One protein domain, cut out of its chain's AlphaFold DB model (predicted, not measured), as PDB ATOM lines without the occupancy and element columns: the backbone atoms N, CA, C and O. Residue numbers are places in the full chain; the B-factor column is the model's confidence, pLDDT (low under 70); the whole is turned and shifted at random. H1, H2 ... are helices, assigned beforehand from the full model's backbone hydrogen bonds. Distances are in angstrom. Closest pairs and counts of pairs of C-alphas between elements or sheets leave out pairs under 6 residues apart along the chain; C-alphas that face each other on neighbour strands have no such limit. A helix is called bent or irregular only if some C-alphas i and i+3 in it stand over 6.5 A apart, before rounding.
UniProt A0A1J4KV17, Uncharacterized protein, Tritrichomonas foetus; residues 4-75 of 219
ATOM      1  N   ASP A   4     157.127 208.324 132.447       53.06
ATOM      2  CA  ASP A   4     157.259 208.451 130.986       53.06
ATOM      3  C   ASP A   4     156.658 209.742 130.409       53.06
ATOM      4  O   ASP A   4     157.180 210.313 129.446       53.06
ATOM      5  N   THR A   5     155.587 210.267 131.013       55.12
ATOM      6  CA  THR A   5     154.960 211.515 130.546       55.12
ATOM      7  C   THR A   5     155.860 212.724 130.826       55.12
ATOM      8  O   THR A   5     155.893 213.680 130.050       55.12
ATOM      9  N   PHE A   6     156.647 212.663 131.905       59.91
ATOM     10  CA  PHE A   6     157.541 213.741 132.328       59.91
ATOM     11  C   PHE A   6     158.809 213.820 131.465       59.91
ATOM     12  O   PHE A   6     159.270 214.915 131.131       59.91
ATOM     13  N   LEU A   7     159.353 212.671 131.053       59.47
ATOM     14  CA  LEU A   7     160.502 212.610 130.142       59.47
ATOM     15  C   LEU A   7     160.135 213.102 128.738       59.47
ATOM     16  O   LEU A   7     160.871 213.893 128.148       59.47
ATOM     17  N   THR A   8     158.957 212.714 128.247       59.47
ATOM     18  CA  THR A   8     158.456 213.139 126.933       59.47
ATOM     19  C   THR A   8     158.263 214.657 126.873       59.47
ATOM     20  O   THR A   8     158.746 215.307 125.947       59.47
ATOM     21  N   TYR A   9     157.635 215.255 127.892       68.81
ATOM     22  CA  TYR A   9     157.420 216.706 127.949       68.81
ATOM     23  C   TYR A   9     158.735 217.500 127.980       68.81
ATOM     24  O   TYR A   9     158.897 218.469 127.236       68.81
ATOM     25  N   ASN A  10     159.701 217.067 128.797       68.88
ATOM     26  CA  ASN A  10     161.006 217.724 128.869       68.88
ATOM     27  C   ASN A  10     161.772 217.630 127.548       68.88
ATOM     28  O   ASN A  10     162.373 218.615 127.126       68.88
ATOM     29  N   PHE A  11     161.704 216.487 126.862       65.88
ATOM     30  CA  PHE A  11     162.329 216.319 125.554       65.88
ATOM     31  C   PHE A  11     161.735 217.265 124.501       65.88
ATOM     32  O   PHE A  11     162.483 217.969 123.820       65.88
ATOM     33  N   PHE A  12     160.403 217.360 124.410       62.38
ATOM     34  CA  PHE A  12     159.749 218.303 123.494       62.38
ATOM     35  C   PHE A  12     160.085 219.760 123.818       62.38
ATOM     36  O   PHE A  12     160.339 220.542 122.900       62.38
ATOM     37  N   ARG A  13     160.146 220.124 125.104       70.12
ATOM     38  CA  ARG A  13     160.546 221.469 125.532       70.12
ATOM     39  C   ARG A  13     161.974 221.797 125.092       70.12
ATOM     40  O   ARG A  13     162.181 222.824 124.455       70.12
ATOM     41  N   ILE A  14     162.923 220.898 125.356       74.44
ATOM     42  CA  ILE A  14     164.339 221.066 124.987       74.44
ATOM     43  C   ILE A  14     164.500 221.165 123.465       74.44
ATOM     44  O   ILE A  14     165.221 222.034 122.973       74.44
ATOM     45  N   MET A  15     163.805 220.319 122.697       66.25
ATOM     46  CA  MET A  15     163.853 220.392 121.233       66.25
ATOM     47  C   MET A  15     163.259 221.697 120.695       66.25
ATOM     48  O   MET A  15     163.805 222.271 119.752       66.25
ATOM     49  N   ASN A  16     162.168 222.183 121.290       75.69
ATOM     50  CA  ASN A  16     161.565 223.452 120.895       75.69
ATOM     51  C   ASN A  16     162.506 224.633 121.188       75.69
ATOM     52  O   ASN A  16     162.723 225.473 120.318       75.69
ATOM     53  N   GLU A  17     163.132 224.656 122.366       76.50
ATOM     54  CA  GLU A  17     164.120 225.677 122.744       76.50
ATOM     55  C   GLU A  17     165.335 225.674 121.803       76.50
ATOM     56  O   GLU A  17     165.748 226.728 121.310       76.50
ATOM     57  N   ALA A  18     165.869 224.494 121.475       71.44
ATOM     58  CA  ALA A  18     166.979 224.363 120.534       71.44
ATOM     59  C   ALA A  18     166.605 224.861 119.127       71.44
ATOM     60  O   ALA A  18     167.404 225.526 118.464       71.44
ATOM     61  N   ASN A  19     165.384 224.574 118.670       73.81
ATOM     62  CA  ASN A  19     164.904 225.046 117.375       73.81
ATOM     63  C   ASN A  19     164.731 226.575 117.354       73.81
ATOM     64  O   ASN A  19     165.201 227.240 116.429       73.81
ATOM     65  N   GLN A  20     164.142 227.151 118.406       77.44
ATOM     66  CA  GLN A  20     164.004 228.604 118.554       77.44
ATOM     67  C   GLN A  20     165.362 229.311 118.543       77.44
ATOM     68  O   GLN A  20     165.524 230.337 117.877       77.44
ATOM     69  N   LEU A  21     166.355 228.746 119.232       77.50
ATOM     70  CA  LEU A  21     167.705 229.299 119.252       77.50
ATOM     71  C   LEU A  21     168.336 229.307 117.854       77.50
ATOM     72  O   LEU A  21     168.889 230.329 117.444       77.50
ATOM     73  N   ARG A  22     168.209 228.207 117.100       73.38
ATOM     74  CA  ARG A  22     168.712 228.117 115.718       73.38
ATOM     75  C   ARG A  22     168.037 229.129 114.798       73.38
ATOM     76  O   ARG A  22     168.728 229.806 114.042       73.38
ATOM     77  N   LEU A  23     166.715 229.276 114.887       79.19
ATOM     78  CA  LEU A  23     165.970 230.264 114.100       79.19
ATOM     79  C   LEU A  23     166.449 231.686 114.391       79.19
ATOM     80  O   LEU A  23     166.700 232.456 113.465       79.19
ATOM     81  N   ARG A  24     166.649 232.015 115.671       76.75
ATOM     82  CA  ARG A  24     167.172 233.321 116.082       76.75
ATOM     83  C   ARG A  24     168.583 233.567 115.546       76.75
ATOM     84  O   ARG A  24     168.868 234.663 115.072       76.75
ATOM     85  N   GLN A  25     169.460 232.564 115.599       81.62
ATOM     86  CA  GLN A  25     170.816 232.663 115.049       81.62
ATOM     87  C   GLN A  25     170.797 232.899 113.535       81.62
ATOM     88  O   GLN A  25     171.470 233.811 113.061       81.62
ATOM     89  N   SER A  26     169.987 232.141 112.793       76.62
ATOM     90  CA  SER A  26     169.833 232.318 111.345       76.62
ATOM     91  C   SER A  26     169.269 233.694 110.985       76.62
ATOM     92  O   SER A  26     169.769 234.333 110.063       76.62
ATOM     93  N   ALA A  27     168.273 234.184 111.731       82.94
ATOM     94  CA  ALA A  27     167.714 235.520 111.530       82.94
ATOM     95  C   ALA A  27     168.770 236.614 111.756       82.94
ATOM     96  O   ALA A  27     168.917 237.513 110.933       82.94
ATOM     97  N   ASN A  28     169.561 236.503 112.826       82.88
ATOM     98  CA  ASN A  28     170.646 237.445 113.100       82.88
ATOM     99  C   ASN A  28     171.728 237.414 112.011       82.88
ATOM    100  O   ASN A  28     172.199 238.471 111.598       82.88
ATOM    101  N   ALA A  29     172.099 236.227 111.521       82.38
ATOM    102  CA  ALA A  29     173.057 236.084 110.427       82.38
ATOM    103  C   ALA A  29     172.538 236.727 109.130       82.38
ATOM    104  O   ALA A  29     173.296 237.392 108.428       82.38
ATOM    105  N   LEU A  30     171.239 236.589 108.841       83.25
ATOM    106  CA  LEU A  30     170.606 237.232 107.691       83.25
ATOM    107  C   LEU A  30     170.619 238.761 107.819       83.25
ATOM    108  O   LEU A  30     171.008 239.445 106.877       83.25
ATOM    109  N   ILE A  31     170.260 239.292 108.991       85.50
ATOM    110  CA  ILE A  31     170.310 240.737 109.271       85.50
ATOM    111  C   ILE A  31     171.739 241.269 109.085       85.50
ATOM    112  O   ILE A  31     171.934 242.302 108.447       85.50
ATOM    113  N   GLN A  32     172.749 240.541 109.571       86.81
ATOM    114  CA  GLN A  32     174.156 240.905 109.377       86.81
ATOM    115  C   GLN A  32     174.584 240.857 107.902       86.81
ATOM    116  O   GLN A  32     175.309 241.742 107.454       86.81
ATOM    117  N   ALA A  33     174.129 239.860 107.138       79.19
ATOM    118  CA  ALA A  33     174.476 239.700 105.724       79.19
ATOM    119  C   ALA A  33     173.838 240.771 104.815       79.19
ATOM    120  O   ALA A  33     174.459 241.214 103.841       79.19
ATOM    121  N   ILE A  34     172.608 241.190 105.133       88.12
ATOM    122  CA  ILE A  34     171.912 242.291 104.450       88.12
ATOM    123  C   ILE A  34     172.562 243.632 104.824       88.12
ATOM    124  O   ILE A  34     172.794 244.474 103.950       88.12
ATOM    125  N   GLY A  35     172.918 243.812 106.101       87.88
ATOM    126  CA  GLY A  35     173.470 245.063 106.613       87.88
ATOM    127  C   GLY A  35     172.479 246.218 106.439       87.88
ATOM    128  O   GLY A  35     171.289 246.062 106.691       87.88
ATOM    129  N   THR A  36     172.962 247.375 105.984       89.38
ATOM    130  CA  THR A  36     172.139 248.563 105.675       89.38
ATOM    131  C   THR A  36     171.885 248.741 104.172       89.38
ATOM    132  O   THR A  36     171.545 249.835 103.732       89.38
ATOM    133  N   SER A  37     172.110 247.703 103.359       92.81
ATOM    134  CA  SER A  37     171.970 247.791 101.902       92.81
ATOM    135  C   SER A  37     170.510 247.628 101.483       92.81
ATOM    136  O   SER A  37     169.931 246.549 101.616       92.81
ATOM    137  N   GLU A  38     169.941 248.698 100.934       89.19
ATOM    138  CA  GLU A  38     168.567 248.729 100.425       89.19
ATOM    139  C   GLU A  38     168.366 247.765  99.243       89.19
ATOM    140  O   GLU A  38     167.373 247.040  99.202       89.19
ATOM    141  N   ASP A  39     169.358 247.640  98.356       89.00
ATOM    142  CA  ASP A  39     169.316 246.705  97.224       89.00
ATOM    143  C   ASP A  39     169.228 245.241  97.681       89.00
ATOM    144  O   ASP A  39     168.412 244.463  97.182       89.00
ATOM    145  N   LYS A  40     170.032 244.854  98.681       83.38
ATOM    146  CA  LYS A  40     169.987 243.500  99.255       83.38
ATOM    147  C   LYS A  40     168.677 243.248  99.995       83.38
ATOM    148  O   LYS A  40     168.145 242.142  99.923       83.38
ATOM    149  N   ALA A  41     168.155 244.261 100.686       84.81
ATOM    150  CA  ALA A  41     166.867 244.168 101.360       84.81
ATOM    151  C   ALA A  41     165.730 243.951 100.349       84.81
ATOM    152  O   ALA A  41     164.931 243.040 100.534       84.81
ATOM    153  N   SER A  42     165.713 244.698  99.242       85.88
ATOM    154  CA  SER A  42     164.715 244.569  98.169       85.88
ATOM    155  C   SER A  42     164.676 243.164  97.554       85.88
ATOM    156  O   SER A  42     163.603 242.631  97.271       85.88
ATOM    157  N   ILE A  43     165.836 242.510  97.431       85.50
ATOM    158  CA  ILE A  43     165.922 241.123  96.953       85.50
ATOM    159  C   ILE A  43     165.316 240.144  97.967       85.50
ATOM    160  O   ILE A  43     164.663 239.187  97.564       85.50
ATOM    161  N   VAL A  44     165.522 240.353  99.270       82.25
ATOM    162  CA  VAL A  44     165.151 239.381 100.316       82.25
ATOM    163  C   VAL A  44     163.716 239.565 100.828       82.25
ATOM    164  O   VAL A  44     163.055 238.574 101.143       82.25
ATOM    165  N   SER A  45     163.201 240.795 100.870       82.38
ATOM    166  CA  SER A  45     161.853 241.130 101.355       82.38
ATOM    167  C   SER A  45     160.721 240.253 100.793       82.38
ATOM    168  O   SER A  45     160.003 239.660 101.598       82.38
ATOM    169  N   PRO A  46     160.577 240.043  99.466       78.56
ATOM    170  CA  PRO A  46     159.483 239.222  98.938       78.56
ATOM    171  C   PRO A  46     159.559 237.754  99.384       78.56
ATOM    172  O   PRO A  46     158.534 237.075  99.472       78.56
ATOM    173  N   PHE A  47     160.753 237.240  99.692       79.50
ATOM    174  CA  PHE A  47     160.903 235.893 100.246       79.50
ATOM    175  C   PHE A  47     160.454 235.836 101.705       79.50
ATOM    176  O   PHE A  47     159.801 234.869 102.100       79.50
ATOM    177  N   LEU A  48     160.767 236.866 102.497       82.31
ATOM    178  CA  LEU A  48     160.333 236.965 103.892       82.31
ATOM    179  C   LEU A  48     158.814 237.118 104.005       82.31
ATOM    180  O   LEU A  48     158.213 236.463 104.854       82.31
ATOM    181  N   ASP A  49     158.192 237.890 103.116       77.00
ATOM    182  CA  ASP A  49     156.734 238.051 103.080       77.00
ATOM    183  C   ASP A  49     156.031 236.727 102.753       77.00
ATOM    184  O   ASP A  49     155.099 236.314 103.446       77.00
ATOM    185  N   ASN A  50     156.527 235.998 101.745       74.75
ATOM    186  CA  ASN A  50     156.013 234.667 101.416       74.75
ATOM    187  C   ASN A  50     156.196 233.678 102.576       74.75
ATOM    188  O   ASN A  50     155.289 232.897 102.879       74.75
ATOM    189  N   LEU A  51     157.350 233.717 103.244       78.75
ATOM    190  CA  LEU A  51     157.624 232.869 104.401       78.75
ATOM    191  C   LEU A  51     156.679 233.190 105.567       78.75
ATOM    192  O   LEU A  51     156.144 232.274 106.194       78.75
ATOM    193  N   LEU A  52     156.435 234.474 105.838       79.62
ATOM    194  CA  LEU A  52     155.530 234.919 106.895       79.62
ATOM    195  C   LEU A  52     154.110 234.393 106.666       79.62
ATOM    196  O   LEU A  52     153.504 233.847 107.590       79.62
ATOM    197  N   VAL A  53     153.611 234.483 105.432       77.25
ATOM    198  CA  VAL A  53     152.292 233.952 105.053       77.25
ATOM    199  C   VAL A  53     152.235 232.435 105.249       77.25
ATOM    200  O   VAL A  53     151.271 231.918 105.817       77.25
ATOM    201  N   GLN A  54     153.272 231.697 104.839       69.56
ATOM    202  CA  GLN A  54     153.326 230.245 105.045       69.56
ATOM    203  C   GLN A  54     153.282 229.868 106.530       69.56
ATOM    204  O   GLN A  54     152.559 228.942 106.905       69.56
ATOM    205  N   VAL A  55     154.013 230.591 107.378       74.69
ATOM    206  CA  VAL A  55     154.031 230.352 108.829       74.69
ATOM    207  C   VAL A  55     152.677 230.685 109.458       74.69
ATOM    208  O   VAL A  55     152.157 229.892 110.244       74.69
ATOM    209  N   GLN A  56     152.055 231.805 109.089       72.75
ATOM    210  CA  GLN A  56     150.731 232.183 109.599       72.75
ATOM    211  C   GLN A  56     149.650 231.155 109.242       72.75
ATOM    212  O   GLN A  56     148.815 230.815 110.089       72.75
ATOM    213  N   ASN A  57     149.709 230.595 108.031       70.06
ATOM    214  CA  ASN A  57     148.805 229.526 107.601       70.06
ATOM    215  C   ASN A  57     149.004 228.231 108.406       70.06
ATOM    216  O   ASN A  57     148.041 227.510 108.654       70.06
ATOM    217  N   GLN A  58     150.230 227.947 108.857       65.00
ATOM    218  CA  GLN A  58     150.522 226.784 109.704       65.00
ATOM    219  C   GLN A  58     150.040 226.967 111.149       65.00
ATOM    220  O   GLN A  58     149.606 225.997 111.765       65.00
ATOM    221  N   ILE A  59     150.081 228.192 111.684       69.81
ATOM    222  CA  ILE A  59     149.620 228.493 113.052       69.81
ATOM    223  C   ILE A  59     148.084 228.567 113.120       69.81
ATOM    224  O   ILE A  59     147.494 228.184 114.125       69.81
ATOM    225  N   SER A  60     147.432 229.031 112.050       65.94
ATOM    226  CA  SER A  60     145.969 229.183 111.995       65.94
ATOM    227  C   SER A  60     145.228 227.884 111.652       65.94
ATOM    228  O   SER A  60     143.998 227.841 111.712       65.94
ATOM    229  N   ALA A  61     145.947 226.822 111.278       52.41
ATOM    230  CA  ALA A  61     145.340 225.538 110.966       52.41
ATOM    231  C   ALA A  61     144.784 224.872 112.243       52.41
ATOM    232  O   ALA A  61     145.475 224.813 113.263       52.41
ATOM    233  N   PRO A  62     143.552 224.332 112.215       52.25
ATOM    234  CA  PRO A  62     142.974 223.667 113.372       52.25
ATOM    235  C   PRO A  62     143.838 222.465 113.812       52.25
ATOM    236  O   PRO A  62     144.340 221.717 112.966       52.25
ATOM    237  N   PRO A  63     143.979 222.226 115.133       53.53
ATOM    238  CA  PRO A  63     144.918 221.254 115.712       53.53
ATOM    239  C   PRO A  63     144.714 219.794 115.271       53.53
ATOM    240  O   PRO A  63     145.597 218.965 115.475       53.53
ATOM    241  N   ALA A  64     143.598 219.475 114.610       49.38
ATOM    242  CA  ALA A  64     143.327 218.156 114.042       49.38
ATOM    243  C   ALA A  64     144.186 217.804 112.802       49.38
ATOM    244  O   ALA A  64     144.218 216.643 112.407       49.38
ATOM    245  N   MET A  65     144.899 218.766 112.197       48.53
ATOM    246  CA  MET A  65     145.699 218.566 110.969       48.53
ATOM    247  C   MET A  65     147.225 218.688 111.179       48.53
ATOM    248  O   MET A  65     147.996 218.545 110.230       48.53
ATOM    249  N   LEU A  66     147.688 218.957 112.405       42.91
ATOM    250  CA  LEU A  66     149.045 219.463 112.677       42.91
ATOM    251  C   LEU A  66     150.150 218.399 112.843       42.91
ATOM    252  O   LEU A  66     151.320 218.750 112.974       42.91
ATOM    253  N   TYR A  67     149.824 217.107 112.798       49.97
ATOM    254  CA  TYR A  67     150.787 216.047 113.130       49.97
ATOM    255  C   TYR A  67     151.631 215.458 111.975       49.97
ATOM    256  O   TYR A  67     152.682 214.901 112.284       49.97
ATOM    257  N   PRO A  68     151.312 215.620 110.670       49.97
ATOM    258  CA  PRO A  68     152.231 215.172 109.610       49.97
ATOM    259  C   PRO A  68     153.143 216.261 109.012       49.97
ATOM    260  O   PRO A  68     154.109 215.914 108.332       49.97
ATOM    261  N   GLN A  69     152.848 217.556 109.204       44.56
ATOM    262  CA  GLN A  69     153.436 218.638 108.386       44.56
ATOM    263  C   GLN A  69     154.701 219.289 108.976       44.56
ATOM    264  O   GLN A  69     155.558 219.762 108.233       44.56
ATOM    265  N   LEU A  70     154.883 219.285 110.302       41.75
ATOM    266  CA  LEU A  70     156.016 219.976 110.945       41.75
ATOM    267  C   LEU A  70     157.385 219.310 110.699       41.75
ATOM    268  O   LEU A  70     158.417 219.943 110.894       41.75
ATOM    269  N   ALA A  71     157.419 218.066 110.213       50.59
ATOM    270  CA  ALA A  71     158.661 217.368 109.873       50.59
ATOM    271  C   ALA A  71     159.221 217.723 108.474       50.59
ATOM    272  O   ALA A  71     160.355 217.358 108.166       50.59
ATOM    273  N   LEU A  72     158.452 218.417 107.622       43.84
ATOM    274  CA  LEU A  72     158.764 218.582 106.193       43.84
ATOM    275  C   LEU A  72     159.642 219.799 105.852       43.84
ATOM    276  O   LEU A  72     160.374 219.753 104.864       43.84
ATOM    277  N   ASN A  73     159.616 220.873 106.646       46.72
ATOM    278  CA  ASN A  73     160.170 222.161 106.200       46.72
ATOM    279  C   ASN A  73     161.668 222.379 106.497       46.72
ATOM    280  O   ASN A  73     162.291 223.230 105.871       46.72
ATOM    281  N   THR A  74     162.296 221.603 107.386       48.34
ATOM    282  CA  THR A  74     163.693 221.856 107.816       48.34
ATOM    283  C   THR A  74     164.761 221.142 106.964       48.34
ATOM    284  O   THR A  74     165.950 221.287 107.233       48.34
ATOM    285  N   ILE A  75     164.382 220.358 105.943       48.78
ATOM    286  CA  ILE A  75     165.293 219.429 105.223       48.78
ATOM    287  C   ILE A  75     165.341 219.710 103.703       48.78
ATOM    288  O   ILE A  75     165.643 218.830 102.901       48.78
TER     289      ILE A  75
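Overview. This is residues 4 to 75 of the 219 residues of an uncharacterized protein of Tritrichomonas foetus (UniProt A0A1J4KV17). Two helices form a loose, open V: the long straight helix H1 makes the longest axis, and after a tight turn the shorter, kinked H2 folds back at a distance from it. The helices come near each other only around the turn, and beyond the far end of H2 a tail with no named element, residues 60 to 75, folds back towards the open side of the V. The printed part has 72 residues with two named helices, H1 then H2, and no named strand; its class is all helix. The whole is loose, with a radius of gyration of the C-alphas of 16.1 A, and spans 52 by 24 by 19 A, a rod in outline.

Arrangement. H1, residues 4 to 34, and H2, residues 38 to 59, are joined by a tight link of 3 residues. They are close but not clearly touching, with 2 pairs of C-alphas within 8 A. The closest C-alphas, those of Ile 34 and Lys 40, are 5.7 A apart. The helices run opposite ways at a shallow tilt of 21 degrees, though the line of H2 is a rough one. Their centres are 20.1 A apart. H2 has a kink of 36 degrees near residue 45 and is irregular: C-alphas 43 and 46 are 7.0 A apart. Every O i to N i+4 pair of H1 is within hydrogen-bond range; in H2, 16 of 18 are. Residues 4 to 29 of H1 and 45 to 57 of H2 stand free.

Along the chain. H1 begins at C-alpha 4 (157.259, 208.451, 130.986) and ends at C-alpha 34 (171.912, 242.291, 104.450), 45.4 A away. H2 measures 30.5 A and ends at C-alpha 59 (149.620, 228.493, 113.052).

Size, cuts and confidence. The C-alphas farthest apart, those of Asp 4 and Asp 39, are 52.4 A apart. The printed part has no cut. Its mean pLDDT is 70.4; residues 4 to 12, 15, 54 and 58 to 75 are under 70.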